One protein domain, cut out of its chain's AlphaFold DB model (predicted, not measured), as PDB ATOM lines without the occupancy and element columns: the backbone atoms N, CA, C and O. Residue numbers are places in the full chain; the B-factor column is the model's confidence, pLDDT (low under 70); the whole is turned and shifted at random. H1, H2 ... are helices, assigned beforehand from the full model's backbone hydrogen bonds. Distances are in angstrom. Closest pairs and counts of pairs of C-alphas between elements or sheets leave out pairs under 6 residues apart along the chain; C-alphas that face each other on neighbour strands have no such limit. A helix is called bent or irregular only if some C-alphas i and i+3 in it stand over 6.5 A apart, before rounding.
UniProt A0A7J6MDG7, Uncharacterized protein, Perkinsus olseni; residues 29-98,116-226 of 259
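This is residues 29 to 98 and 116 to 226 of the 259 residues of an uncharacterized protein of Perkinsus olseni (UniProt A0A7J6MDG7). Helix H4 runs through the middle, with H3, H5b, H6 and H8a packed round it, and H9 beside H8a. H4, H8a and H9 make an up-and-down bundle, each running against the one before it; the H1-H2 hairpin lies at one end of the domain, and residues 116 to 122 of H5 stick out. The printed part has 181 residues with nine named helices, H1 to H9 in order, and no named strand: the class is all helix. It is compact, with a radius of gyration of the C-alphas of 16.3 A, and spans 51 by 46 by 30 A.

Start at H1, residues 29 to 44; with residues 38 to 43 alone it touches H2, residues 48 to 54, in a hairpin whose closest C-alphas, Ser 42 and Arg 51, are 5.0 A apart. H3, residues 57 to 70, touches H1 with residues 60 to 64 alone, closest at the C-alphas of Leu 64 and Gly 31, 7.6 A. Next comes the hub, H4, residues 74 to 94, in a hairpin with H3; their closest C-alphas are Arg 68 and Asp 74, 6.5 A. H5, residues 116 to 140, was assigned as one helix by its hydrogen bonds but is bent, with C-alphas 126 and 129 6.6 A apart; its arms are H5a, 116 to 126, and H5b, 129 to 140. H5b touches H4, closest at the C-alphas of Met 134 and Leu 81, 5.1 A. H6, residues 147 to 167, touches H4 with residues 149 to 157 alone, at a steep tilt of 57 degrees; the closest C-alphas are Asn 149 and Phe 79, 4.6 A. H7, residues 170 to 173, touches no helix. H8, residues 179 to 201, likewise one helix by its hydrogen bonds, is bent, with C-alphas 191 and 194 6.7 A apart, into H8a, 179 to 191, and H8b, 194 to 201. H8a touches H4 at a shallow tilt of 23 degrees, opposite ways, with the C-alphas of Ser 186 and Gly 86 closest at 4.0 A. H9, residues 205 to 224, touches H8a with residues 214 to 222 alone, at a shallow tilt of 12 degrees, opposite ways; the C-alphas of Pro 218 and Ala 185 are closest at 5.2 A. Every O i to N i+4 pair is within hydrogen-bond range in H1, H2, H3, H5a, H5b, H6, H8a and H8b, against 15 of 17 in H4 and 14 of 16 in H9; H7 is too short for one.

Find C-alpha 29 at (62.468, 77.761, 89.868); from there H1 runs 22.5 A. H4, 30.5 A long, is irregular, with C-alphas 75 and 78 7.1 A apart. H6 measures 30.9 A. H9, 25.9 A, is irregular, with C-alphas 215 and 218 7.2 A apart, and ends at C-alpha 224, (39.556, 113.162, 89.678).

The two C-alphas farthest apart, Asn 46 and Lys 206, are 51.5 A apart. Residues 99 to 115 are not printed; C-alphas 98 and 116 stand 11.9 A apart across this cut. Of the links printed whole, none is long. Confidence is under 70 at residues 49, 52 and 161 to 175.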
ATOM      1  N   ALA A  29      61.433  78.025  88.874       81.12
ATOM      2  CA  ALA A  29      62.468  77.761  89.868       81.12
ATOM      3  C   ALA A  29      63.603  78.795  89.817       81.12
ATOM      4  O   ALA A  29      64.019  79.302  90.860       81.12
ATOM      5  N   LEU A  30      64.057  79.168  88.614       84.44
ATOM      6  CA  LEU A  30      65.035  80.244  88.443       84.44
ATOM      7  C   LEU A  30      64.477  81.586  88.921       84.44
ATOM      8  O   LEU A  30      65.185  82.333  89.591       84.44
ATOM      9  N   GLY A  31      63.213  81.878  88.598       81.88
ATOM     10  CA  GLY A  31      62.514  83.043  89.126       81.88
ATOM     11  C   GLY A  31      62.614  83.073  90.649       81.88
ATOM     12  O   GLY A  31      63.239  83.975  91.196       81.88
ATOM     13  N   CYS A  32      62.094  82.049  91.327       79.69
ATOM     14  CA  CYS A  32      62.139  81.914  92.784       79.69
ATOM     15  C   CYS A  32      63.557  82.052  93.359       79.69
ATOM     16  O   CYS A  32      63.733  82.743  94.360       79.69
ATOM     17  N   ALA A  33      64.572  81.464  92.720       84.31
ATOM     18  CA  ALA A  33      65.965  81.603  93.145       84.31
ATOM     19  C   ALA A  33      66.442  83.065  93.105       84.31
ATOM     20  O   ALA A  33      67.072  83.528  94.054       84.31
ATOM     21  N   ILE A  34      66.089  83.822  92.056       86.12
ATOM     22  CA  ILE A  34      66.378  85.261  91.971       86.12
ATOM     23  C   ILE A  34      65.665  86.023  93.096       86.12
ATOM     24  O   ILE A  34      66.289  86.857  93.747       86.12
ATOM     25  N   TYR A  35      64.388  85.726  93.363       78.94
ATOM     26  CA  TYR A  35      63.649  86.355  94.466       78.94
ATOM     27  C   TYR A  35      64.315  86.091  95.822       78.94
ATOM     28  O   TYR A  35      64.544  87.031  96.578       78.94
ATOM     29  N   LEU A  36      64.674  84.839  96.114       79.62
ATOM     30  CA  LEU A  36      65.353  84.470  97.358       79.62
ATOM     31  C   LEU A  36      66.717  85.155  97.488       79.62
ATOM     32  O   LEU A  36      67.032  85.685  98.552       79.62
ATOM     33  N   ALA A  37      67.498  85.206  96.405       83.56
ATOM     34  CA  ALA A  37      68.786  85.892  96.389       83.56
ATOM     35  C   ALA A  37      68.635  87.398  96.651       83.56
ATOM     36  O   ALA A  37      69.409  87.965  97.422       83.56
ATOM     37  N   LEU A  38      67.632  88.048  96.053       80.25
ATOM     38  CA  LEU A  38      67.345  89.467  96.274       80.25
ATOM     39  C   LEU A  38      66.915  89.746  97.717       80.25
ATOM     40  O   LEU A  38      67.442  90.676  98.334       80.25
ATOM     41  N   THR A  39      66.011  88.931  98.266       76.62
ATOM     42  CA  THR A  39      65.563  89.047  99.660       76.62
ATOM     43  C   THR A  39      66.735  88.851 100.622       76.62
ATOM     44  O   THR A  39      67.025  89.757 101.403       76.62
ATOM     45  N   GLY A  40      67.483  87.749 100.503       75.19
ATOM     46  CA  GLY A  40      68.637  87.472 101.365       75.19
ATOM     47  C   GLY A  40      69.742  88.529 101.248       75.19
ATOM     48  O   GLY A  40      70.298  88.969 102.253       75.19
ATOM     49  N   SER A  41      70.010  89.037 100.040       78.69
ATOM     50  CA  SER A  41      70.991  90.115  99.841       78.69
ATOM     51  C   SER A  41      70.585  91.404 100.557       78.69
ATOM     52  O   SER A  41      71.440  92.117 101.085       78.69
ATOM     53  N   SER A  42      69.285  91.714 100.601       71.88
ATOM     54  CA  SER A  42      68.789  92.910 101.287       71.88
ATOM     55  C   SER A  42      69.030  92.867 102.803       71.88
ATOM     56  O   SER A  42      69.263  93.910 103.414       71.88
ATOM     57  N   GLU A  43      69.063  91.678 103.407       71.44
ATOM     58  CA  GLU A  43      69.284  91.500 104.845       71.44
ATOM     59  C   GLU A  43      70.767  91.621 105.224       71.44
ATOM     60  O   GLU A  43      71.103  92.226 106.244       71.44
ATOM     61  N   VAL A  44      71.664  91.123 104.369       75.44
ATOM     62  CA  VAL A  44      73.105  91.025 104.667       75.44
ATOM     63  C   VAL A  44      73.891  92.279 104.253       75.44
ATOM     64  O   VAL A  44      74.936  92.588 104.825       75.44
ATOM     65  N   ILE A  45      73.406  93.063 103.283       77.88
ATOM     66  CA  ILE A  45      74.132  94.252 102.804       77.88
ATOM     67  C   ILE A  45      74.107  95.380 103.839       77.88
ATOM     68  O   ILE A  45      73.055  95.945 104.134       77.88
ATOM     69  N   ASN A  46      75.285  95.779 104.328       75.69
ATOM     70  CA  ASN A  46      75.455  96.878 105.292       75.69
ATOM     71  C   ASN A  46      75.311  98.283 104.677       75.69
ATOM     72  O   ASN A  46      75.093  99.267 105.386       75.69
ATOM     73  N   ASN A  47      75.388  98.405 103.350       78.25
ATOM     74  CA  ASN A  47      75.197  99.682 102.671       78.25
ATOM     75  C   ASN A  47      73.703 100.062 102.636       78.25
ATOM     76  O   ASN A  47      72.908  99.458 101.916       78.25
ATOM     77  N   LYS A  48      73.330 101.120 103.372       71.75
ATOM     78  CA  LYS A  48      71.940 101.605 103.484       71.75
ATOM     79  C   LYS A  48      71.303 101.974 102.138       71.75
ATOM     80  O   LYS A  48      70.094 101.816 101.984       71.75
ATOM     81  N   PHE A  49      72.077 102.490 101.184       69.94
ATOM     82  CA  PHE A  49      71.568 102.858  99.861       69.94
ATOM     83  C   PHE A  49      71.271 101.616  99.015       69.94
ATOM     84  O   PHE A  49      70.182 101.505  98.451       69.94
ATOM     85  N   LEU A  50      72.199 100.656  98.971       72.56
ATOM     86  CA  LEU A  50      72.011  99.392  98.252       72.56
ATOM     87  C   LEU A  50      70.870  98.574  98.858       72.56
ATOM     88  O   LEU A  50      69.987  98.138  98.125       72.56
ATOM     89  N   ARG A  51      70.816  98.467 100.191       73.38
ATOM     90  CA  ARG A  51      69.722  97.805 100.913       73.38
ATOM     91  C   ARG A  51      68.357  98.375 100.520       73.38
ATOM     92  O   ARG A  51      67.464  97.621 100.158       73.38
ATOM     93  N   LYS A  52      68.206  99.704 100.501       69.62
ATOM     94  CA  LYS A  52      66.944 100.363 100.112       69.62
ATOM     95  C   LYS A  52      66.545 100.097  98.662       69.62
ATOM     96  O   LYS A  52      65.366  99.890  98.390       69.62
ATOM     97  N   ASN A  53      67.501 100.094  97.734       72.75
ATOM     98  CA  ASN A  53      67.210  99.774  96.334       72.75
ATOM     99  C   ASN A  53      66.830  98.299  96.162       72.75
ATOM    100  O   ASN A  53      65.906  98.002  95.410       72.75
ATOM    101  N   LEU A  54      67.482  97.398  96.899       72.00
ATOM    102  CA  LEU A  54      67.157  95.971  96.949       72.00
ATOM    103  C   LEU A  54      65.870  95.662  97.708       72.00
ATOM    104  O   LEU A  54      65.407  94.539  97.644       72.00
ATOM    105  N   GLN A  55      65.282  96.625  98.405       70.38
ATOM    106  CA  GLN A  55      63.964  96.476  99.010       70.38
ATOM    107  C   GLN A  55      62.856  97.028  98.113       70.38
ATOM    108  O   GLN A  55      61.687  96.859  98.435       70.38
ATOM    109  N   ALA A  56      63.167  97.702  97.000       75.19
ATOM    110  CA  ALA A  56      62.163  98.293  96.123       75.19
ATOM    111  C   ALA A  56      61.654  97.283  95.078       75.19
ATOM    112  O   ALA A  56      62.420  96.789  94.249       75.19
ATOM    113  N   TYR A  57      60.335  97.047  95.046       74.12
ATOM    114  CA  TYR A  57      59.700  96.152  94.063       74.12
ATOM    115  C   TYR A  57      59.957  96.570  92.603       74.12
ATOM    116  O   TYR A  57      59.963  95.732  91.703       74.12
ATOM    117  N   THR A  58      60.199  97.859  92.343       80.44
ATOM    118  CA  THR A  58      60.561  98.374  91.014       80.44
ATOM    119  C   THR A  58      61.935  97.897  90.556       80.44
ATOM    120  O   THR A  58      62.099  97.541  89.390       80.44
ATOM    121  N   SER A  59      62.907  97.845  91.471       83.12
ATOM    122  CA  SER A  59      64.235  97.281  91.217       83.12
ATOM    123  C   SER A  59      64.128  95.792  90.921       83.12
ATOM    124  O   SER A  59      64.744  95.305  89.982       83.12
ATOM    125  N   TRP A  60      63.294  95.076  91.675       84.12
ATOM    126  CA  TRP A  60      63.071  93.643  91.485       84.12
ATOM    127  C   TRP A  60      62.438  93.334  90.127       84.12
ATOM    128  O   TRP A  60      62.898  92.431  89.429       84.12
ATOM    129  N   ASN A  61      61.465  94.138  89.689       88.62
ATOM    130  CA  ASN A  61      60.904  94.014  88.345       88.62
ATOM    131  C   ASN A  61      61.977  94.198  87.256       88.62
ATOM    132  O   ASN A  61      62.055  93.403  86.321       88.62
ATOM    133  N   TRP A  62      62.851  95.199  87.400       91.25
ATOM    134  CA  TRP A  62      63.967  95.405  86.474       91.25
ATOM    135  C   TRP A  62      64.983  94.263  86.493       91.25
ATOM    136  O   TRP A  62      65.411  93.834  85.424       91.25
ATOM    137  N   VAL A  63      65.333  93.730  87.667       90.19
ATOM    138  CA  VAL A  63      66.234  92.573  87.779       90.19
ATOM    139  C   VAL A  63      65.676  91.381  87.007       90.19
ATOM    140  O   VAL A  63      66.422  90.731  86.277       90.19
ATOM    141  N   LEU A  64      64.372  91.118  87.093       89.69
ATOM    142  CA  LEU A  64      63.751  90.026  86.346       89.69
ATOM    143  C   LEU A  64      63.722  90.284  84.837       89.69
ATOM    144  O   LEU A  64      63.988  89.364  84.069       89.69
ATOM    145  N   ILE A  65      63.459  91.521  84.400       92.38
ATOM    146  CA  ILE A  65      63.510  91.897  82.977       92.38
ATOM    147  C   ILE A  65      64.930  91.733  82.424       92.38
ATOM    148  O   ILE A  65      65.116  91.126  81.370       92.38
ATOM    149  N   VAL A  66      65.943  92.224  83.141       93.12
ATOM    150  CA  VAL A  66      67.352  92.079  82.750       93.12
ATOM    151  C   VAL A  66      67.750  90.605  82.730       93.12
ATOM    152  O   VAL A  66      68.322  90.148  81.744       93.12
ATOM    153  N   SER A  67      67.372  89.833  83.751       90.88
ATOM    154  CA  SER A  67      67.623  88.386  83.806       90.88
ATOM    155  C   SER A  67      66.958  87.663  82.639       90.88
ATOM    156  O   SER A  67      67.585  86.826  81.996       90.88
ATOM    157  N   ARG A  68      65.726  88.043  82.283       91.12
ATOM    158  CA  ARG A  68      65.042  87.538  81.089       91.12
ATOM    159  C   ARG A  68      65.829  87.814  79.816       91.12
ATOM    160  O   ARG A  68      65.847  86.963  78.929       91.12
ATOM    161  N   ILE A  69      66.451  88.983  79.680       90.19
ATOM    162  CA  ILE A  69      67.227  89.331  78.482       90.19
ATOM    163  C   ILE A  69      68.529  88.525  78.455       90.19
ATOM    164  O   ILE A  69      68.803  87.842  77.470       90.19
ATOM    165  N   LEU A  70      69.292  88.553  79.550       90.69
ATOM    166  CA  LEU A  70      70.601  87.903  79.651       90.69
ATOM    167  C   LEU A  70      70.506  86.379  79.528       90.69
ATOM    168  O   LEU A  70      71.306  85.760  78.831       90.69
ATOM    169  N   LEU A  71      69.497  85.779  80.161       88.94
ATOM    170  CA  LEU A  71      69.290  84.331  80.204       88.94
ATOM    171  C   LEU A  71      68.306  83.838  79.134       88.94
ATOM    172  O   LEU A  71      67.964  82.656  79.122       88.94
ATOM    173  N   ARG A  72      67.844  84.734  78.249       86.44
ATOM    174  CA  ARG A  72      66.920  84.448  77.134       86.44
ATOM    175  C   ARG A  72      65.623  83.762  77.569       86.44
ATOM    176  O   ARG A  72      65.113  82.878  76.888       86.44
ATOM    177  N   GLN A  73      65.081  84.176  78.709       89.06
ATOM    178  CA  GLN A  73      63.859  83.603  79.278       89.06
ATOM    179  C   GLN A  73      62.617  84.198  78.606       89.06
ATOM    180  O   GLN A  73      61.789  84.824  79.260       89.06
ATOM    181  N   ASP A  74      62.478  84.059  77.288       87.94
ATOM    182  CA  ASP A  74      61.348  84.654  76.565       87.94
ATOM    183  C   ASP A  74      60.002  84.174  77.129       87.94
ATOM    184  O   ASP A  74      59.008  84.894  77.079       87.94
ATOM    185  N   GLN A  75      59.927  82.956  77.670       85.44
ATOM    186  CA  GLN A  75      58.720  82.423  78.304       85.44
ATOM    187  C   GLN A  75      58.264  83.225  79.536       85.44
ATOM    188  O   GLN A  75      57.122  83.077  79.964       85.44
ATOM    189  N   TRP A  76      59.113  84.109  80.071       90.19
ATOM    190  CA  TRP A  76      58.782  85.029  81.158       90.19
ATOM    191  C   TRP A  76      57.991  86.256  80.699       90.19
ATOM    192  O   TRP A  76      57.329  86.899  81.514       90.19
ATOM    193  N   ASP A  77      58.011  86.572  79.401       92.06
ATOM    194  CA  ASP A  77      57.424  87.808  78.876       92.06
ATOM    195  C   ASP A  77      55.970  88.040  79.304       92.06
ATOM    196  O   ASP A  77      55.656  89.148  79.748       92.06
ATOM    197  N   PRO A  78      55.072  87.033  79.240       89.56
ATOM    198  CA  PRO A  78      53.681  87.222  79.629       89.56
ATOM    199  C   PRO A  78      53.491  87.544  81.118       89.56
ATOM    200  O   PRO A  78      52.616  88.344  81.447       89.56
ATOM    201  N   PHE A  79      54.288  86.963  82.025       89.44
ATOM    202  CA  PHE A  79      54.170  87.284  83.453       89.44
ATOM    203  C   PHE A  79      54.837  88.624  83.777       89.44
ATOM    204  O   PHE A  79      54.291  89.402  84.559       89.44
ATOM    205  N   LEU A  80      55.989  88.924  83.165       92.00
ATOM    206  CA  LEU A  80      56.701  90.190  83.364       92.00
ATOM    207  C   LEU A  80      55.877  91.372  82.862       92.00
ATOM    208  O   LEU A  80      55.877  92.434  83.487       92.00
ATOM    209  N   LEU A  81      55.128  91.172  81.777       94.38
ATOM    210  CA  LEU A  81      54.102  92.093  81.307       94.38
ATOM    211  C   LEU A  81      53.060  92.364  82.401       94.38
ATOM    212  O   LEU A  81      52.860  93.521  82.772       94.38
ATOM    213  N   SER A  82      52.417  91.317  82.928       93.44
ATOM    214  CA  SER A  82      51.399  91.446  83.978       93.44
ATOM    215  C   SER A  82      51.935  92.141  85.230       93.44
ATOM    216  O   SER A  82      51.314  93.090  85.709       93.44
ATOM    217  N   ASN A  83      53.102  91.722  85.730       91.88
ATOM    218  CA  ASN A  83      53.739  92.324  86.902       91.88
ATOM    219  C   ASN A  83      54.058  93.810  86.669       91.88
ATOM    220  O   ASN A  83      53.717  94.658  87.493       91.88
ATOM    221  N   SER A  84      54.631  94.145  85.507       94.00
ATOM    222  CA  SER A  84      54.947  95.532  85.142       94.00
ATOM    223  C   SER A  84      53.695  96.407  85.085       94.00
ATOM    224  O   SER A  84      53.716  97.536  85.576       94.00
ATOM    225  N   PHE A  85      52.589  95.896  84.530       94.88
ATOM    226  CA  PHE A  85      51.310  96.608  84.514       94.88
ATOM    227  C   PHE A  85      50.772  96.846  85.926       94.88
ATOM    228  O   PHE A  85      50.374  97.970  86.231       94.88
ATOM    229  N   GLY A  86      50.789  95.828  86.794       92.56
ATOM    230  CA  GLY A  86      50.373  95.962  88.193       92.56
ATOM    231  C   GLY A  86      51.150  97.048  88.925       92.56
ATOM    232  O   GLY A  86      50.564  98.003  89.435       92.56
ATOM    233  N   VAL A  87      52.478  96.938  88.887       90.88
ATOM    234  CA  VAL A  87      53.409  97.893  89.495       90.88
ATOM    235  C   VAL A  87      53.163  99.317  88.991       90.88
ATOM    236  O   VAL A  87      53.000 100.240  89.793       90.88
ATOM    237  N   CYS A  88      53.083  99.507  87.672       93.75
ATOM    238  CA  CYS A  88      52.858 100.820  87.078       93.75
ATOM    239  C   CYS A  88      51.515 101.412  87.514       93.75
ATOM    240  O   CYS A  88      51.459 102.549  87.984       93.75
ATOM    241  N   MET A  89      50.431 100.641  87.414       94.56
ATOM    242  CA  MET A  89      49.091 101.128  87.738       94.56
ATOM    243  C   MET A  89      48.921 101.428  89.224       94.56
ATOM    244  O   MET A  89      48.308 102.444  89.571       94.56
ATOM    245  N   ALA A  90      49.502 100.607  90.100       91.44
ATOM    246  CA  ALA A  90      49.523 100.865  91.533       91.44
ATOM    247  C   ALA A  90      50.255 102.174  91.844       91.44
ATOM    248  O   ALA A  90      49.699 103.033  92.532       91.44
ATOM    249  N   PHE A  91      51.450 102.372  91.276       90.06
ATOM    250  CA  PHE A  91      52.237 103.580  91.506       90.06
ATOM    251  C   PHE A  91      51.545 104.834  90.966       90.06
ATOM    252  O   PHE A  91      51.400 105.819  91.687       90.06
ATOM    253  N   ARG A  92      51.050 104.803  89.722       92.06
ATOM    254  CA  ARG A  92      50.329 105.934  89.116       92.06
ATOM    255  C   ARG A  92      49.115 106.324  89.952       92.06
ATOM    256  O   ARG A  92      48.862 107.510  90.152       92.06
ATOM    257  N   THR A  93      48.388 105.335  90.468       91.31
ATOM    258  CA  THR A  93      47.210 105.547  91.318       91.31
ATOM    259  C   THR A  93      47.587 106.099  92.692       91.31
ATOM    260  O   THR A  93      46.941 107.030  93.171       91.31
ATOM    261  N   ALA A  94      48.657 105.590  93.307       87.62
ATOM    262  CA  ALA A  94      49.180 106.102  94.571       87.62
ATOM    263  C   ALA A  94      49.739 107.531  94.445       87.62
ATOM    264  O   ALA A  94      49.591 108.328  95.366       87.62
ATOM    265  N   GLY A  95      50.351 107.861  93.306       85.94
ATOM    266  CA  GLY A  95      50.952 109.163  93.006       85.94
ATOM    267  C   GLY A  95      49.983 110.223  92.466       85.94
ATOM    268  O   GLY A  95      50.374 111.379  92.270       85.94
ATOM    269  N   ALA A  96      48.720 109.860  92.229       86.00
ATOM    270  CA  ALA A  96      47.711 110.747  91.661       86.00
ATOM    271  C   ALA A  96      47.548 112.056  92.460       86.00
ATOM    272  O   ALA A  96      47.864 112.138  93.645       86.00
ATOM    273  N   ARG A  97      47.036 113.109  91.807       83.50
ATOM    274  CA  ARG A  97      46.765 114.428  92.428       83.50
ATOM    275  C   ARG A  97      47.975 115.112  93.083       83.50
ATOM    276  O   ARG A  97      47.818 115.895  94.016       83.50
ATOM    277  N   GLY A  98      49.172 114.878  92.548       74.62
ATOM    278  CA  GLY A  98      50.395 115.546  92.998       74.62
ATOM    279  C   GLY A  98      51.079 114.866  94.184       74.62
ATOM    280  O   GLY A  98      52.076 115.390  94.674       74.62
ATOM    281  N   LYS A 116      62.633 118.316  89.320       88.25
ATOM    282  CA  LYS A 116      61.339 117.763  88.878       88.25
ATOM    283  C   LYS A 116      61.497 116.868  87.647       88.25
ATOM    284  O   LYS A 116      60.910 115.792  87.602       88.25
ATOM    285  N   LEU A 117      62.331 117.292  86.694       90.69
ATOM    286  CA  LEU A 117      62.608 116.535  85.478       90.69
ATOM    287  C   LEU A 117      63.349 115.227  85.781       90.69
ATOM    288  O   LEU A 117      62.917 114.178  85.321       90.69
ATOM    289  N   GLN A 118      64.409 115.263  86.597       90.19
ATOM    290  CA  GLN A 118      65.138 114.051  86.996       90.19
ATOM    291  C   GLN A 118      64.215 113.040  87.672       90.19
ATOM    292  O   GLN A 118      64.220 111.864  87.324       90.19
ATOM    293  N   PHE A 119      63.384 113.511  88.600       88.69
ATOM    294  CA  PHE A 119      62.441 112.653  89.295       88.69
ATOM    295  C   PHE A 119      61.400 112.046  88.345       88.69
ATOM    296  O   PHE A 119      61.158 110.845  88.408       88.69
ATOM    297  N   ALA A 120      60.838 112.842  87.429       88.19
ATOM    298  CA  ALA A 120      59.897 112.355  86.423       88.19
ATOM    299  C   ALA A 120      60.535 111.325  85.472       88.19
ATOM    300  O   ALA A 120      59.929 110.295  85.186       88.19
ATOM    301  N   MET A 121      61.767 111.564  85.014       90.75
ATOM    302  CA  MET A 121      62.491 110.619  84.157       90.75
ATOM    303  C   MET A 121      62.762 109.299  84.880       90.75
ATOM    304  O   MET A 121      62.473 108.238  84.332       90.75
ATOM    305  N   MET A 122      63.260 109.353  86.120       88.50
ATOM    306  CA  MET A 122      63.488 108.154  86.932       88.50
ATOM    307  C   MET A 122      62.188 107.390  87.179       88.50
ATOM    308  O   MET A 122      62.154 106.171  87.040       88.50
ATOM    309  N   ASP A 123      61.107 108.099  87.494       88.50
ATOM    310  CA  ASP A 123      59.787 107.514  87.688       88.50
ATOM    311  C   ASP A 123      59.275 106.791  86.427       88.50
ATOM    312  O   ASP A 123      58.854 105.633  86.489       88.50
ATOM    313  N   HIS A 124      59.357 107.427  85.257       92.44
ATOM    314  CA  HIS A 124      59.003 106.769  84.001       92.44
ATOM    315  C   HIS A 124      59.913 105.580  83.695       92.44
ATOM    316  O   HIS A 124      59.412 104.552  83.236       92.44
ATOM    317  N   TRP A 125      61.208 105.680  83.993       92.81
ATOM    318  CA  TRP A 125      62.162 104.590  83.818       92.81
ATOM    319  C   TRP A 125      61.803 103.362  84.654       92.81
ATOM    320  O   TRP A 125      61.881 102.240  84.166       92.81
ATOM    321  N   VAL A 126      61.368 103.541  85.901       90.06
ATOM    322  CA  VAL A 126      61.085 102.405  86.791       90.06
ATOM    323  C   VAL A 126      59.650 101.878  86.720       90.06
ATOM    324  O   VAL A 126      59.429 100.720  87.066       90.06
ATOM    325  N   HIS A 127      58.687 102.670  86.236       92.00
ATOM    326  CA  HIS A 127      57.275 102.264  86.184       92.00
ATOM    327  C   HIS A 127      56.715 102.137  84.764       92.00
ATOM    328  O   HIS A 127      55.989 101.192  84.469       92.00
ATOM    329  N   THR A 128      57.024 103.073  83.864       94.50
ATOM    330  CA  THR A 128      56.398 103.131  82.531       94.50
ATOM    331  C   THR A 128      57.176 102.336  81.489       94.50
ATOM    332  O   THR A 128      56.576 101.576  80.731       94.50
ATOM    333  N   VAL A 129      58.503 102.477  81.456       96.12
ATOM    334  CA  VAL A 129      59.362 101.787  80.482       96.12
ATOM    335  C   VAL A 129      59.212 100.260  80.546       96.12
ATOM    336  O   VAL A 129      59.038  99.673  79.479       96.12
ATOM    337  N   PRO A 130      59.168  99.603  81.726       95.44
ATOM    338  CA  PRO A 130      58.922  98.164  81.810       95.44
ATOM    339  C   PRO A 130      57.635  97.729  81.106       95.44
ATOM    340  O   PRO A 130      57.637  96.772  80.337       95.44
ATOM    341  N   VAL A 131      56.539  98.472  81.298       95.69
ATOM    342  CA  VAL A 131      55.250  98.174  80.657       95.69
ATOM    343  C   VAL A 131      55.357  98.262  79.140       95.69
ATOM    344  O   VAL A 131      54.911  97.350  78.442       95.69
ATOM    345  N   LEU A 132      55.957  99.338  78.624       96.56
ATOM    346  CA  LEU A 132      56.109  99.546  77.184       96.56
ATOM    347  C   LEU A 132      57.009  98.482  76.556       96.56
ATOM    348  O   LEU A 132      56.642  97.896  75.539       96.56
ATOM    349  N   LEU A 133      58.147  98.195  77.192       96.38
ATOM    350  CA  LEU A 133      59.101  97.187  76.744       96.38
ATOM    351  C   LEU A 133      58.451  95.804  76.687       96.38
ATOM    352  O   LEU A 133      58.476  95.159  75.640       96.38
ATOM    353  N   MET A 134      57.820  95.360  77.776       96.00
ATOM    354  CA  MET A 134      57.205  94.034  77.818       96.00
ATOM    355  C   MET A 134      56.007  93.932  76.872       96.00
ATOM    356  O   MET A 134      55.844  92.912  76.206       96.00
ATOM    357  N   THR A 135      55.204  94.994  76.738       96.00
ATOM    358  CA  THR A 135      54.113  95.034  75.748       96.00
ATOM    359  C   THR A 135      54.669  94.878  74.339       96.00
ATOM    360  O   THR A 135      54.181  94.043  73.582       96.00
ATOM    361  N   TYR A 136      55.719  95.626  73.994       96.19
ATOM    362  CA  TYR A 136      56.370  95.532  72.690       96.19
ATOM    363  C   TYR A 136      56.894  94.118  72.408       96.19
ATOM    364  O   TYR A 136      56.607  93.571  71.344       96.19
ATOM    365  N   LEU A 137      57.607  93.500  73.356       94.12
ATOM    366  CA  LEU A 137      58.162  92.150  73.200       94.12
ATOM    367  C   LEU A 137      57.062  91.088  73.010       94.12
ATOM    368  O   LEU A 137      57.144  90.253  72.103       94.12
ATOM    369  N   VAL A 138      55.991  91.150  73.805       94.06
ATOM    370  CA  VAL A 138      54.863  90.212  73.692       94.06
ATOM    371  C   VAL A 138      54.092  90.421  72.385       94.06
ATOM    372  O   VAL A 138      53.803  89.450  71.688       94.06
ATOM    373  N   VAL A 139      53.803  91.668  72.005       94.69
ATOM    374  CA  VAL A 139      53.082  91.972  70.758       94.69
ATOM    375  C   VAL A 139      53.903  91.556  69.539       94.69
ATOM    376  O   VAL A 139      53.379  90.894  68.645       94.69
ATOM    377  N   ARG A 140      55.202  91.882  69.512       94.19
ATOM    378  CA  ARG A 140      56.111  91.525  68.411       94.19
ATOM    379  C   ARG A 140      56.238  90.015  68.229       94.19
ATOM    380  O   ARG A 140      56.352  89.554  67.099       94.19
ATOM    381  N   SER A 141      56.221  89.250  69.319       90.69
ATOM    382  CA  SER A 141      56.271  87.785  69.258       90.69
ATOM    383  C   SER A 141      54.938  87.139  68.856       90.69
ATOM    384  O   SER A 141      54.896  85.929  68.644       90.69
ATOM    385  N   GLY A 142      53.847  87.910  68.754       89.50
ATOM    386  CA  GLY A 142      52.516  87.396  68.415       89.50
ATOM    387  C   GLY A 142      51.934  86.446  69.467       89.50
ATOM    388  O   GLY A 142      50.982  85.713  69.186       89.50
ATOM    389  N   ARG A 143      52.511  86.423  70.675       88.81
ATOM    390  CA  ARG A 143      52.059  85.562  71.767       88.81
ATOM    391  C   ARG A 143      50.757  86.095  72.347       88.81
ATOM    392  O   ARG A 143      50.545  87.300  72.427       88.81
ATOM    393  N   ARG A 144      49.899  85.177  72.792       93.00
ATOM    394  CA  ARG A 144      48.627  85.478  73.460       93.00
ATOM    395  C   ARG A 144      48.749  85.106  74.935       93.00
ATOM    396  O   ARG A 144      48.652  83.920  75.256       93.00
ATOM    397  N   PRO A 145      49.046  86.068  75.822       90.81
ATOM    398  CA  PRO A 145      49.160  85.799  77.246       90.81
ATOM    399  C   PRO A 145      47.882  85.185  77.826       90.81
ATOM    400  O   PRO A 145      46.781  85.694  77.623       90.81
ATOM    401  N   LEU A 146      48.044  84.121  78.607       88.88
ATOM    402  CA  LEU A 146      46.963  83.534  79.399       88.88
ATOM    403  C   LEU A 146      46.766  84.306  80.709       88.88
ATOM    404  O   LEU A 146      47.722  84.858  81.255       88.88
ATOM    405  N   MET A 147      45.549  84.260  81.255       87.12
ATOM    406  CA  MET A 147      45.200  84.864  82.551       87.12
ATOM    407  C   MET A 147      46.044  84.338  83.717       87.12
ATOM    408  O   MET A 147      46.310  85.073  84.665       87.12
ATOM    409  N   THR A 148      46.514  83.092  83.632       85.38
ATOM    410  CA  THR A 148      47.401  82.479  84.631       85.38
ATOM    411  C   THR A 148      48.689  83.278  84.836       85.38
ATOM    412  O   THR A 148      49.182  83.352  85.955       85.38
ATOM    413  N   ASN A 149      49.187  83.972  83.806       86.12
ATOM    414  CA  ASN A 149      50.342  84.868  83.935       86.12
ATOM    415  C   ASN A 149      50.048  86.077  84.835       86.12
ATOM    416  O   ASN A 149      50.930  86.532  85.560       86.12
ATOM    417  N   GLY A 150      48.802  86.563  84.830       84.62
ATOM    418  CA  GLY A 150      48.343  87.605  85.745       84.62
ATOM    419  C   GLY A 150      48.341  87.140  87.198       84.62
ATOM    420  O   GLY A 150      48.783  87.877  88.075       84.62
ATOM    421  N   VAL A 151      47.924  85.895  87.444       85.06
ATOM    422  CA  VAL A 151      47.945  85.281  88.783       85.06
ATOM    423  C   VAL A 151      49.378  85.105  89.290       85.06
ATOM    424  O   VAL A 151      49.666  85.453  90.432       85.06
ATOM    425  N   VAL A 152      50.297  84.641  88.440       81.38
ATOM    426  CA  VAL A 152      51.723  84.522  88.797       81.38
ATOM    427  C   VAL A 152      52.327  85.895  89.116       81.38
ATOM    428  O   VAL A 152      53.033  86.033  90.112       81.38
ATOM    429  N   GLY A 153      51.992  86.927  88.332       80.19
ATOM    430  CA  GLY A 153      52.355  88.312  88.648       80.19
ATOM    431  C   GLY A 153      51.844  88.748  90.025       80.19
ATOM    432  O   GLY A 153      52.608  89.294  90.818       80.19
ATOM    433  N   MET A 154      50.590  88.420  90.357       82.25
ATOM    434  CA  MET A 154      50.012  88.739  91.668       82.25
ATOM    435  C   MET A 154      50.745  88.055  92.813       82.25
ATOM    436  O   MET A 154      50.999  88.695  93.830       82.25
ATOM    437  N   MET A 155      51.104  86.781  92.664       81.06
ATOM    438  CA  MET A 155      51.872  86.066  93.684       81.06
ATOM    439  C   MET A 155      53.233  86.723  93.916       81.06
ATOM    440  O   MET A 155      53.611  86.950  95.065       81.06
ATOM    441  N   ALA A 156      53.925  87.108  92.840       77.12
ATOM    442  CA  ALA A 156      55.164  87.874  92.919       77.12
ATOM    443  C   ALA A 156      54.972  89.198  93.675       77.12
ATOM    444  O   ALA A 156      55.729  89.500  94.597       77.12
ATOM    445  N   GLN A 157      53.924  89.963  93.357       78.00
ATOM    446  CA  GLN A 157      53.660  91.223  94.047       78.00
ATOM    447  C   GLN A 157      53.259  91.041  95.518       78.00
ATOM    448  O   GLN A 157      53.642  91.856  96.358       78.00
ATOM    449  N   MET A 158      52.516  89.991  95.858       77.50
ATOM    450  CA  MET A 158      52.185  89.686  97.252       77.50
ATOM    451  C   MET A 158      53.435  89.302  98.041       77.50
ATOM    452  O   MET A 158      53.620  89.785  99.157       77.50
ATOM    453  N   PHE A 159      54.336  88.523  97.440       76.19
ATOM    454  CA  PHE A 159      55.638  88.220  98.027       76.19
ATOM    455  C   PHE A 159      56.471  89.492  98.247       76.19
ATOM    456  O   PHE A 159      57.077  89.658  99.307       76.19
ATOM    457  N   PHE A 160      56.442  90.434  97.298       71.56
ATOM    458  CA  PHE A 160      57.075  91.746  97.452       71.56
ATOM    459  C   PHE A 160      56.500  92.529  98.630       71.56
ATOM    460  O   PHE A 160      57.250  93.014  99.475       71.56
ATOM    461  N   ALA A 161      55.174  92.640  98.694       69.81
ATOM    462  CA  ALA A 161      54.491  93.382  99.743       69.81
ATOM    463  C   ALA A 161      54.758  92.778 101.129       69.81
ATOM    464  O   ALA A 161      55.013  93.522 102.075       69.81
ATOM    465  N   TYR A 162      54.761  91.446 101.239       69.69
ATOM    466  CA  TYR A 162      55.079  90.736 102.476       69.69
ATOM    467  C   TYR A 162      56.538  90.942 102.902       69.69
ATOM    468  O   TYR A 162      56.797  91.350 104.033       69.69
ATOM    469  N   SER A 163      57.489  90.747 101.982       64.62
ATOM    470  CA  SER A 163      58.925  90.917 102.256       64.62
ATOM    471  C   SER A 163      59.258  92.355 102.666       64.62
ATOM    472  O   SER A 163      60.064  92.584 103.567       64.62
ATOM    473  N   GLN A 164      58.591  93.337 102.051       62.97
ATOM    474  CA  GLN A 164      58.694  94.738 102.449       62.97
ATOM    475  C   GLN A 164      58.087  94.985 103.837       62.97
ATOM    476  O   GLN A 164      58.718  95.641 104.658       62.97
ATOM    477  N   ALA A 165      56.893  94.465 104.131       60.53
ATOM    478  CA  ALA A 165      56.234  94.675 105.421       60.53
ATOM    479  C   ALA A 165      56.992  94.043 106.603       60.53
ATOM    480  O   ALA A 165      56.973  94.605 107.694       60.53
ATOM    481  N   GLY A 166      57.667  92.908 106.387       54.31
ATOM    482  CA  GLY A 166      58.427  92.206 107.427       54.31
ATOM    483  C   GLY A 166      59.787  92.826 107.763       54.31
ATOM    484  O   GLY A 166      60.274  92.645 108.875       54.31
ATOM    485  N   THR A 167      60.402  93.570 106.836       51.78
ATOM    486  CA  THR A 167      61.784  94.078 106.985       51.78
ATOM    487  C   THR A 167      61.895  95.601 107.057       51.78
ATOM    488  O   THR A 167      62.946  96.129 107.430       51.78
ATOM    489  N   LEU A 168      60.841  96.342 106.704       48.56
ATOM    490  CA  LEU A 168      60.854  97.802 106.698       48.56
ATOM    491  C   LEU A 168      60.083  98.381 107.876       48.56
ATOM    492  O   LEU A 168      58.956  97.992 108.169       48.56
ATOM    493  N   ASN A 169      60.635  99.451 108.449       48.59
ATOM    494  CA  ASN A 169      59.829 100.414 109.179       48.59
ATOM    495  C   ASN A 169      58.841 101.043 108.178       48.59
ATOM    496  O   ASN A 169      59.196 101.942 107.409       48.59
ATOM    497  N   VAL A 170      57.619 100.507 108.119       45.09
ATOM    498  CA  VAL A 170      56.594 100.846 107.114       45.09
ATOM    499  C   VAL A 170      56.336 102.356 107.072       45.09
ATOM    500  O   VAL A 170      56.153 102.922 105.995       45.09
ATOM    501  N   ALA A 171      56.432 103.040 108.216       46.19
ATOM    502  CA  ALA A 171      56.308 104.494 108.313       46.19
ATOM    503  C   ALA A 171      57.418 105.253 107.554       46.19
ATOM    504  O   ALA A 171      57.187 106.336 107.005       46.19
ATOM    505  N   GLU A 172      58.626 104.691 107.457       49.91
ATOM    506  CA  GLU A 172      59.714 105.311 106.711       49.91
ATOM    507  C   GLU A 172      59.529 105.171 105.200       49.91
ATOM    508  O   GLU A 172      59.767 106.140 104.471       49.91
ATOM    509  N   LEU A 173      59.125 104.013 104.683       51.19
ATOM    510  CA  LEU A 173      59.065 103.821 103.232       51.19
ATOM    511  C   LEU A 173      57.737 104.299 102.638       51.19
ATOM    512  O   LEU A 173      57.734 105.011 101.632       51.19
ATOM    513  N   TYR A 174      56.619 103.988 103.291       57.94
ATOM    514  CA  TYR A 174      55.295 104.278 102.759       57.94
ATOM    515  C   TYR A 174      54.954 105.765 102.904       57.94
ATOM    516  O   TYR A 174      55.230 106.415 103.913       57.94
ATOM    517  N   MET A 175      54.387 106.341 101.851       67.12
ATOM    518  CA  MET A 175      53.748 107.651 101.930       67.12
ATOM    519  C   MET A 175      52.244 107.485 102.093       67.12
ATOM    520  O   MET A 175      51.697 106.540 101.526       67.12
ATOM    521  N   PRO A 176      51.554 108.401 102.790       72.50
ATOM    522  CA  PRO A 176      50.101 108.456 102.767       72.50
ATOM    523  C   PRO A 176      49.604 108.560 101.322       72.50
ATOM    524  O   PRO A 176      49.953 109.490 100.598       72.50
ATOM    525  N   HIS A 177      48.814 107.581 100.893       81.88
ATOM    526  CA  HIS A 177      48.248 107.505  99.549       81.88
ATOM    527  C   HIS A 177      46.947 106.690  99.584       81.88
ATOM    528  O   HIS A 177      46.682 106.005 100.578       81.88
ATOM    529  N   PRO A 178      46.108 106.726  98.529       86.06
ATOM    530  CA  PRO A 178      44.870 105.950  98.484       86.06
ATOM    531  C   PRO A 178      45.147 104.446  98.292       86.06
ATOM    532  O   PRO A 178      44.910 103.887  97.223       86.06
ATOM    533  N   ALA A 179      45.619 103.772  99.346       84.00
ATOM    534  CA  ALA A 179      46.108 102.391  99.312       84.00
ATOM    535  C   ALA A 179      45.093 101.393  98.734       84.00
ATOM    536  O   ALA A 179      45.452 100.569  97.900       84.00
ATOM    537  N   LYS A 180      43.805 101.509  99.096       87.81
ATOM    538  CA  LYS A 180      42.742 100.646  98.543       87.81
ATOM    539  C   LYS A 180      42.625 100.779  97.020       87.81
ATOM    540  O   LYS A 180      42.487  99.780  96.323       87.81
ATOM    541  N   ARG A 181      42.712 102.010  96.500       92.31
ATOM    542  CA  ARG A 181      42.644 102.275  95.054       92.31
ATOM    543  C   ARG A 181      43.920 101.819  94.354       92.31
ATOM    544  O   ARG A 181      43.827 101.264  93.270       92.31
ATOM    545  N   ALA A 182      45.083 101.994  94.983       90.31
ATOM    546  CA  ALA A 182      46.356 101.510  94.455       90.31
ATOM    547  C   ALA A 182      46.391  99.974  94.349       90.31
ATOM    548  O   ALA A 182      46.768  99.450  93.306       90.31
ATOM    549  N   TRP A 183      45.914  99.253  95.369       90.00
ATOM    550  CA  TRP A 183      45.768  97.795  95.313       90.00
ATOM    551  C   TRP A 183      44.790  97.351  94.226       90.00
ATOM    552  O   TRP A 183      45.118  96.460  93.447       90.00
ATOM    553  N   LEU A 184      43.634  98.013  94.108       93.44
ATOM    554  CA  LEU A 184      42.680  97.730  93.034       93.44
ATOM    555  C   LEU A 184      43.291  97.972  91.644       93.44
ATOM    556  O   LEU A 184      43.121  97.145  90.752       93.44
ATOM    557  N   ALA A 185      44.041  99.065  91.471       93.88
ATOM    558  CA  ALA A 185      44.784  99.355  90.245       93.88
ATOM    559  C   ALA A 185      45.796  98.252  89.926       93.88
ATOM    560  O   ALA A 185      45.927  97.842  88.775       93.88
ATOM    561  N   SER A 186      46.479  97.749  90.953       92.69
ATOM    562  CA  SER A 186      47.453  96.677  90.806       92.69
ATOM    563  C   SER A 186      46.812  95.374  90.346       92.69
ATOM    564  O   SER A 186      47.311  94.730  89.423       92.69
ATOM    565  N   LEU A 187      45.693  94.993  90.967       92.56
ATOM    566  CA  LEU A 187      44.930  93.798  90.608       92.56
ATOM    567  C   LEU A 187      44.389  93.901  89.180       92.56
ATOM    568  O   LEU A 187      44.586  92.990  88.377       92.56
ATOM    569  N   ALA A 188      43.770  95.036  88.844       94.31
ATOM    570  CA  ALA A 188      43.265  95.295  87.501       94.31
ATOM    571  C   ALA A 188      44.394  95.230  86.463       94.31
ATOM    572  O   ALA A 188      44.253  94.547  85.453       94.31
ATOM    573  N   GLY A 189      45.537  95.870  86.734       94.00
ATOM    574  CA  GLY A 189      46.710  95.835  85.861       94.00
ATOM    575  C   GLY A 189      47.215  94.415  85.607       94.00
ATOM    576  O   GLY A 189      47.392  94.029  84.456       94.00
ATOM    577  N   GLN A 190      47.388  93.604  86.651       93.94
ATOM    578  CA  GLN A 190      47.938  92.249  86.511       93.94
ATOM    579  C   GLN A 190      47.001  91.283  85.802       93.94
ATOM    580  O   GLN A 190      47.442  90.535  84.924       93.94
ATOM    581  N   LEU A 191      45.721  91.301  86.176       94.19
ATOM    582  CA  LEU A 191      44.730  90.365  85.657       94.19
ATOM    583  C   LEU A 191      44.270  90.739  84.249       94.19
ATOM    584  O   LEU A 191      44.021  89.853  83.441       94.19
ATOM    585  N   LEU A 192      44.173  92.028  83.923       95.50
ATOM    586  CA  LEU A 192      43.635  92.463  82.633       95.50
ATOM    587  C   LEU A 192      44.712  92.734  81.574       95.50
ATOM    588  O   LEU A 192      44.381  92.726  80.388       95.50
ATOM    589  N   ALA A 193      45.986  92.916  81.943       95.50
ATOM    590  CA  ALA A 193      47.073  93.071  80.970       95.50
ATOM    591  C   ALA A 193      47.176  91.911  79.956       95.50
ATOM    592  O   ALA A 193      47.319  92.195  78.763       95.50
ATOM    593  N   PRO A 194      47.028  90.625  80.351       95.19
ATOM    594  CA  PRO A 194      47.002  89.517  79.401       95.19
ATOM    595  C   PRO A 194      45.901  89.655  78.346       95.19
ATOM    596  O   PRO A 194      46.139  89.442  77.154       95.19
ATOM    597  N   LEU A 195      44.701  90.065  78.773       95.69
ATOM    598  CA  LEU A 195      43.554  90.266  77.887       95.69
ATOM    599  C   LEU A 195      43.748  91.477  76.977       95.69
ATOM    600  O   LEU A 195      43.404  91.409  75.797       95.69
ATOM    601  N   LEU A 196      44.306  92.564  77.517       97.00
ATOM    602  CA  LEU A 196      44.624  93.774  76.767       97.00
ATOM    603  C   LEU A 196      45.586  93.450  75.624       97.00
ATOM    604  O   LEU A 196      45.287  93.733  74.464       97.00
ATOM    605  N   VAL A 197      46.714  92.812  75.935       96.81
ATOM    606  CA  VAL A 197      47.740  92.513  74.933       96.81
ATOM    607  C   VAL A 197      47.275  91.446  73.948       96.81
ATOM    608  O   VAL A 197      47.514  91.595  72.753       96.81
ATOM    609  N   THR A 198      46.518  90.441  74.391       96.56
ATOM    610  CA  THR A 198      45.879  89.483  73.472       96.56
ATOM    611  C   THR A 198      44.943  90.192  72.491       96.56
ATOM    612  O   THR A 198      44.984  89.918  71.295       96.56
ATOM    613  N   ALA A 199      44.132  91.149  72.959       96.62
ATOM    614  CA  ALA A 199      43.264  91.931  72.083       96.62
ATOM    615  C   ALA A 199      44.055  92.807  71.095       96.62
ATOM    616  O   ALA A 199      43.624  92.951  69.953       96.62
ATOM    617  N   ILE A 200      45.208  93.355  71.501       97.00
ATOM    618  CA  ILE A 200      46.117  94.105  70.617       97.00
ATOM    619  C   ILE A 200      46.709  93.187  69.539       97.00
ATOM    620  O   ILE A 200      46.654  93.522  68.356       97.00
ATOM    621  N   VAL A 201      47.217  92.011  69.922       96.25
ATOM    622  CA  VAL A 201      47.769  91.008  68.992       96.25
ATOM    623  C   VAL A 201      46.713  90.551  67.985       96.25
ATOM    624  O   VAL A 201      46.984  90.484  66.787       96.25
ATOM    625  N   ASP A 202      45.483  90.320  68.447       97.25
ATOM    626  CA  ASP A 202      44.342  89.957  67.600       97.25
ATOM    627  C   ASP A 202      43.755  91.146  66.813       97.25
ATOM    628  O   ASP A 202      42.746  90.986  66.126       97.25
ATOM    629  N   ARG A 203      44.339  92.350  66.921       96.50
ATOM    630  CA  ARG A 203      43.869  93.593  66.276       96.50
ATOM    631  C   ARG A 203      42.422  93.970  66.627       96.50
ATOM    632  O   ARG A 203      41.745  94.688  65.893       96.50
ATOM    633  N   LYS A 204      41.932  93.526  67.786       97.31
ATOM    634  CA  LYS A 204      40.602  93.847  68.329       97.31
ATOM    635  C   LYS A 204      40.656  95.167  69.103       97.31
ATOM    636  O   LYS A 204      40.447  95.198  70.315       97.31
ATOM    637  N   TRP A 205      40.910  96.269  68.397       96.00
ATOM    638  CA  TRP A 205      41.180  97.590  68.987       96.00
ATOM    639  C   TRP A 205      40.071  98.114  69.902       96.00
ATOM    640  O   TRP A 205      40.366  98.649  70.966       96.00
ATOM    641  N   LYS A 206      38.795  97.897  69.550       97.12
ATOM    642  CA  LYS A 206      37.658  98.277  70.410       97.12
ATOM    643  C   LYS A 206      37.715  97.560  71.765       97.12
ATOM    644  O   LYS A 206      37.597  98.195  72.807       97.12
ATOM    645  N   LYS A 207      37.961  96.244  71.752       97.00
ATOM    646  CA  LYS A 207      38.102  95.433  72.971       97.00
ATOM    647  C   LYS A 207      39.325  95.867  73.781       97.00
ATOM    648  O   LYS A 207      39.215  96.022  74.992       97.00
ATOM    649  N   ALA A 208      40.458  96.099  73.117       96.75
ATOM    650  CA  ALA A 208      41.668  96.605  73.763       96.75
ATOM    651  C   ALA A 208      41.416  97.959  74.450       96.75
ATOM    652  O   ALA A 208      41.769  98.124  75.613       96.75
ATOM    653  N   GLY A 209      40.731  98.888  73.774       96.94
ATOM    654  CA  GLY A 209      40.356 100.187  74.332       96.94
ATOM    655  C   GLY A 209      39.488 100.066  75.584       96.94
ATOM    656  O   GLY A 209      39.801 100.678  76.600       96.94
ATOM    657  N   VAL A 210      38.453  99.219  75.557       97.56
ATOM    658  CA  VAL A 210      37.595  98.975  76.733       97.56
ATOM    659  C   VAL A 210      38.396  98.402  77.903       97.56
ATOM    660  O   VAL A 210      38.287  98.901  79.019       97.56
ATOM    661  N   ILE A 211      39.239  97.393  77.664       97.00
ATOM    662  CA  ILE A 211      40.063  96.792  78.722       97.00
ATOM    663  C   ILE A 211      41.033  97.826  79.304       97.00
ATOM    664  O   ILE A 211      41.181  97.919  80.521       97.00
ATOM    665  N   PHE A 212      41.670  98.623  78.447       96.31
ATOM    666  CA  PHE A 212      42.576  99.681  78.874       96.31
ATOM    667  C   PHE A 212      41.864 100.720  79.750       96.31
ATOM    668  O   PHE A 212      42.377 101.079  80.808       96.31
ATOM    669  N   LEU A 213      40.652 101.138  79.373       95.75
ATOM    670  CA  LEU A 213      39.838 102.037  80.191       95.75
ATOM    671  C   LEU A 213      39.522 101.430  81.562       95.75
ATOM    672  O   LEU A 213      39.670 102.123  82.563       95.75
ATOM    673  N   ILE A 214      39.164 100.142  81.623       96.19
ATOM    674  CA  ILE A 214      38.908  99.438  82.892       96.19
ATOM    675  C   ILE A 214      40.160  99.440  83.777       96.19
ATOM    676  O   ILE A 214      40.066  99.762  84.961       96.19
ATOM    677  N   ILE A 215      41.333  99.138  83.210       95.31
ATOM    678  CA  ILE A 215      42.613  99.188  83.934       95.31
ATOM    679  C   ILE A 215      42.867 100.595  84.494       95.31
ATOM    680  O   ILE A 215      43.346 100.725  85.619       95.31
ATOM    681  N   LEU A 216      42.519 101.649  83.749       94.62
ATOM    682  CA  LEU A 216      42.704 103.041  84.166       94.62
ATOM    683  C   LEU A 216      41.697 103.535  85.216       94.62
ATOM    684  O   LEU A 216      41.987 104.538  85.873       94.62
ATOM    685  N   LEU A 217      40.546 102.879  85.414       94.69
ATOM    686  CA  LEU A 217      39.490 103.365  86.319       94.69
ATOM    687  C   LEU A 217      39.991 103.703  87.737       94.69
ATOM    688  O   LEU A 217      39.662 104.784  88.235       94.69
ATOM    689  N   PRO A 218      40.816 102.874  88.407       94.44
ATOM    690  CA  PRO A 218      41.315 103.201  89.742       94.44
ATOM    691  C   PRO A 218      42.206 104.451  89.754       94.44
ATOM    692  O   PRO A 218      42.106 105.280  90.668       94.44
ATOM    693  N   TRP A 219      43.017 104.641  88.710       93.75
ATOM    694  CA  TRP A 219      43.836 105.840  88.546       93.75
ATOM    695  C   TRP A 219      42.974 107.077  88.286       93.75
ATOM    696  O   TRP A 219      43.170 108.096  88.948       93.75
ATOM    697  N   LEU A 220      41.989 106.985  87.386       92.94
ATOM    698  CA  LEU A 220      41.050 108.069  87.086       92.94
ATOM    699  C   LEU A 220      40.259 108.471  88.334       92.94
ATOM    700  O   LEU A 220      40.213 109.649  88.675       92.94
ATOM    701  N   SER A 221      39.734 107.498  89.083       92.06
ATOM    702  CA  SER A 221      39.012 107.761  90.334       92.06
ATOM    703  C   SER A 221      39.880 108.470  91.378       92.06
ATOM    704  O   SER A 221      39.388 109.297  92.137       92.06
ATOM    705  N   SER A 222      41.187 108.196  91.422       89.56
ATOM    706  CA  SER A 222      42.121 108.880  92.326       89.56
ATOM    707  C   SER A 222      42.541 110.251  91.806       89.56
ATOM    708  O   SER A 222      42.730 111.178  92.588       89.56
ATOM    709  N   SER A 223      42.658 110.387  90.487       87.81
ATOM    710  CA  SER A 223      43.075 111.617  89.814       87.81
ATOM    711  C   SER A 223      41.971 112.667  89.759       87.81
ATOM    712  O   SER A 223      42.275 113.854  89.755       87.81
ATOM    713  N   LEU A 224      40.705 112.256  89.742       89.25
ATOM    714  CA  LEU A 224      39.556 113.162  89.678       89.25
ATOM    715  C   LEU A 224      38.972 113.488  91.059       89.25
ATOM    716  O   LEU A 224      38.253 114.473  91.196       89.25
ATOM    717  N   ASP A 225      39.303 112.718  92.097       86.25
ATOM    718  CA  ASP A 225      38.768 112.923  93.443       86.25
ATOM    719  C   ASP A 225      39.480 114.085  94.179       86.25
ATOM    720  O   ASP A 225      40.672 113.998  94.515       86.25
ATOM    721  N   PRO A 226      38.772 115.192  94.486       81.31
ATOM    722  CA  PRO A 226      39.360 116.324  95.190       81.31
ATOM    723  C   PRO A 226      39.716 116.008  96.649       81.31
ATOM    724  O   PRO A 226      40.617 116.647  97.204       81.31
TER     725      PRO A 226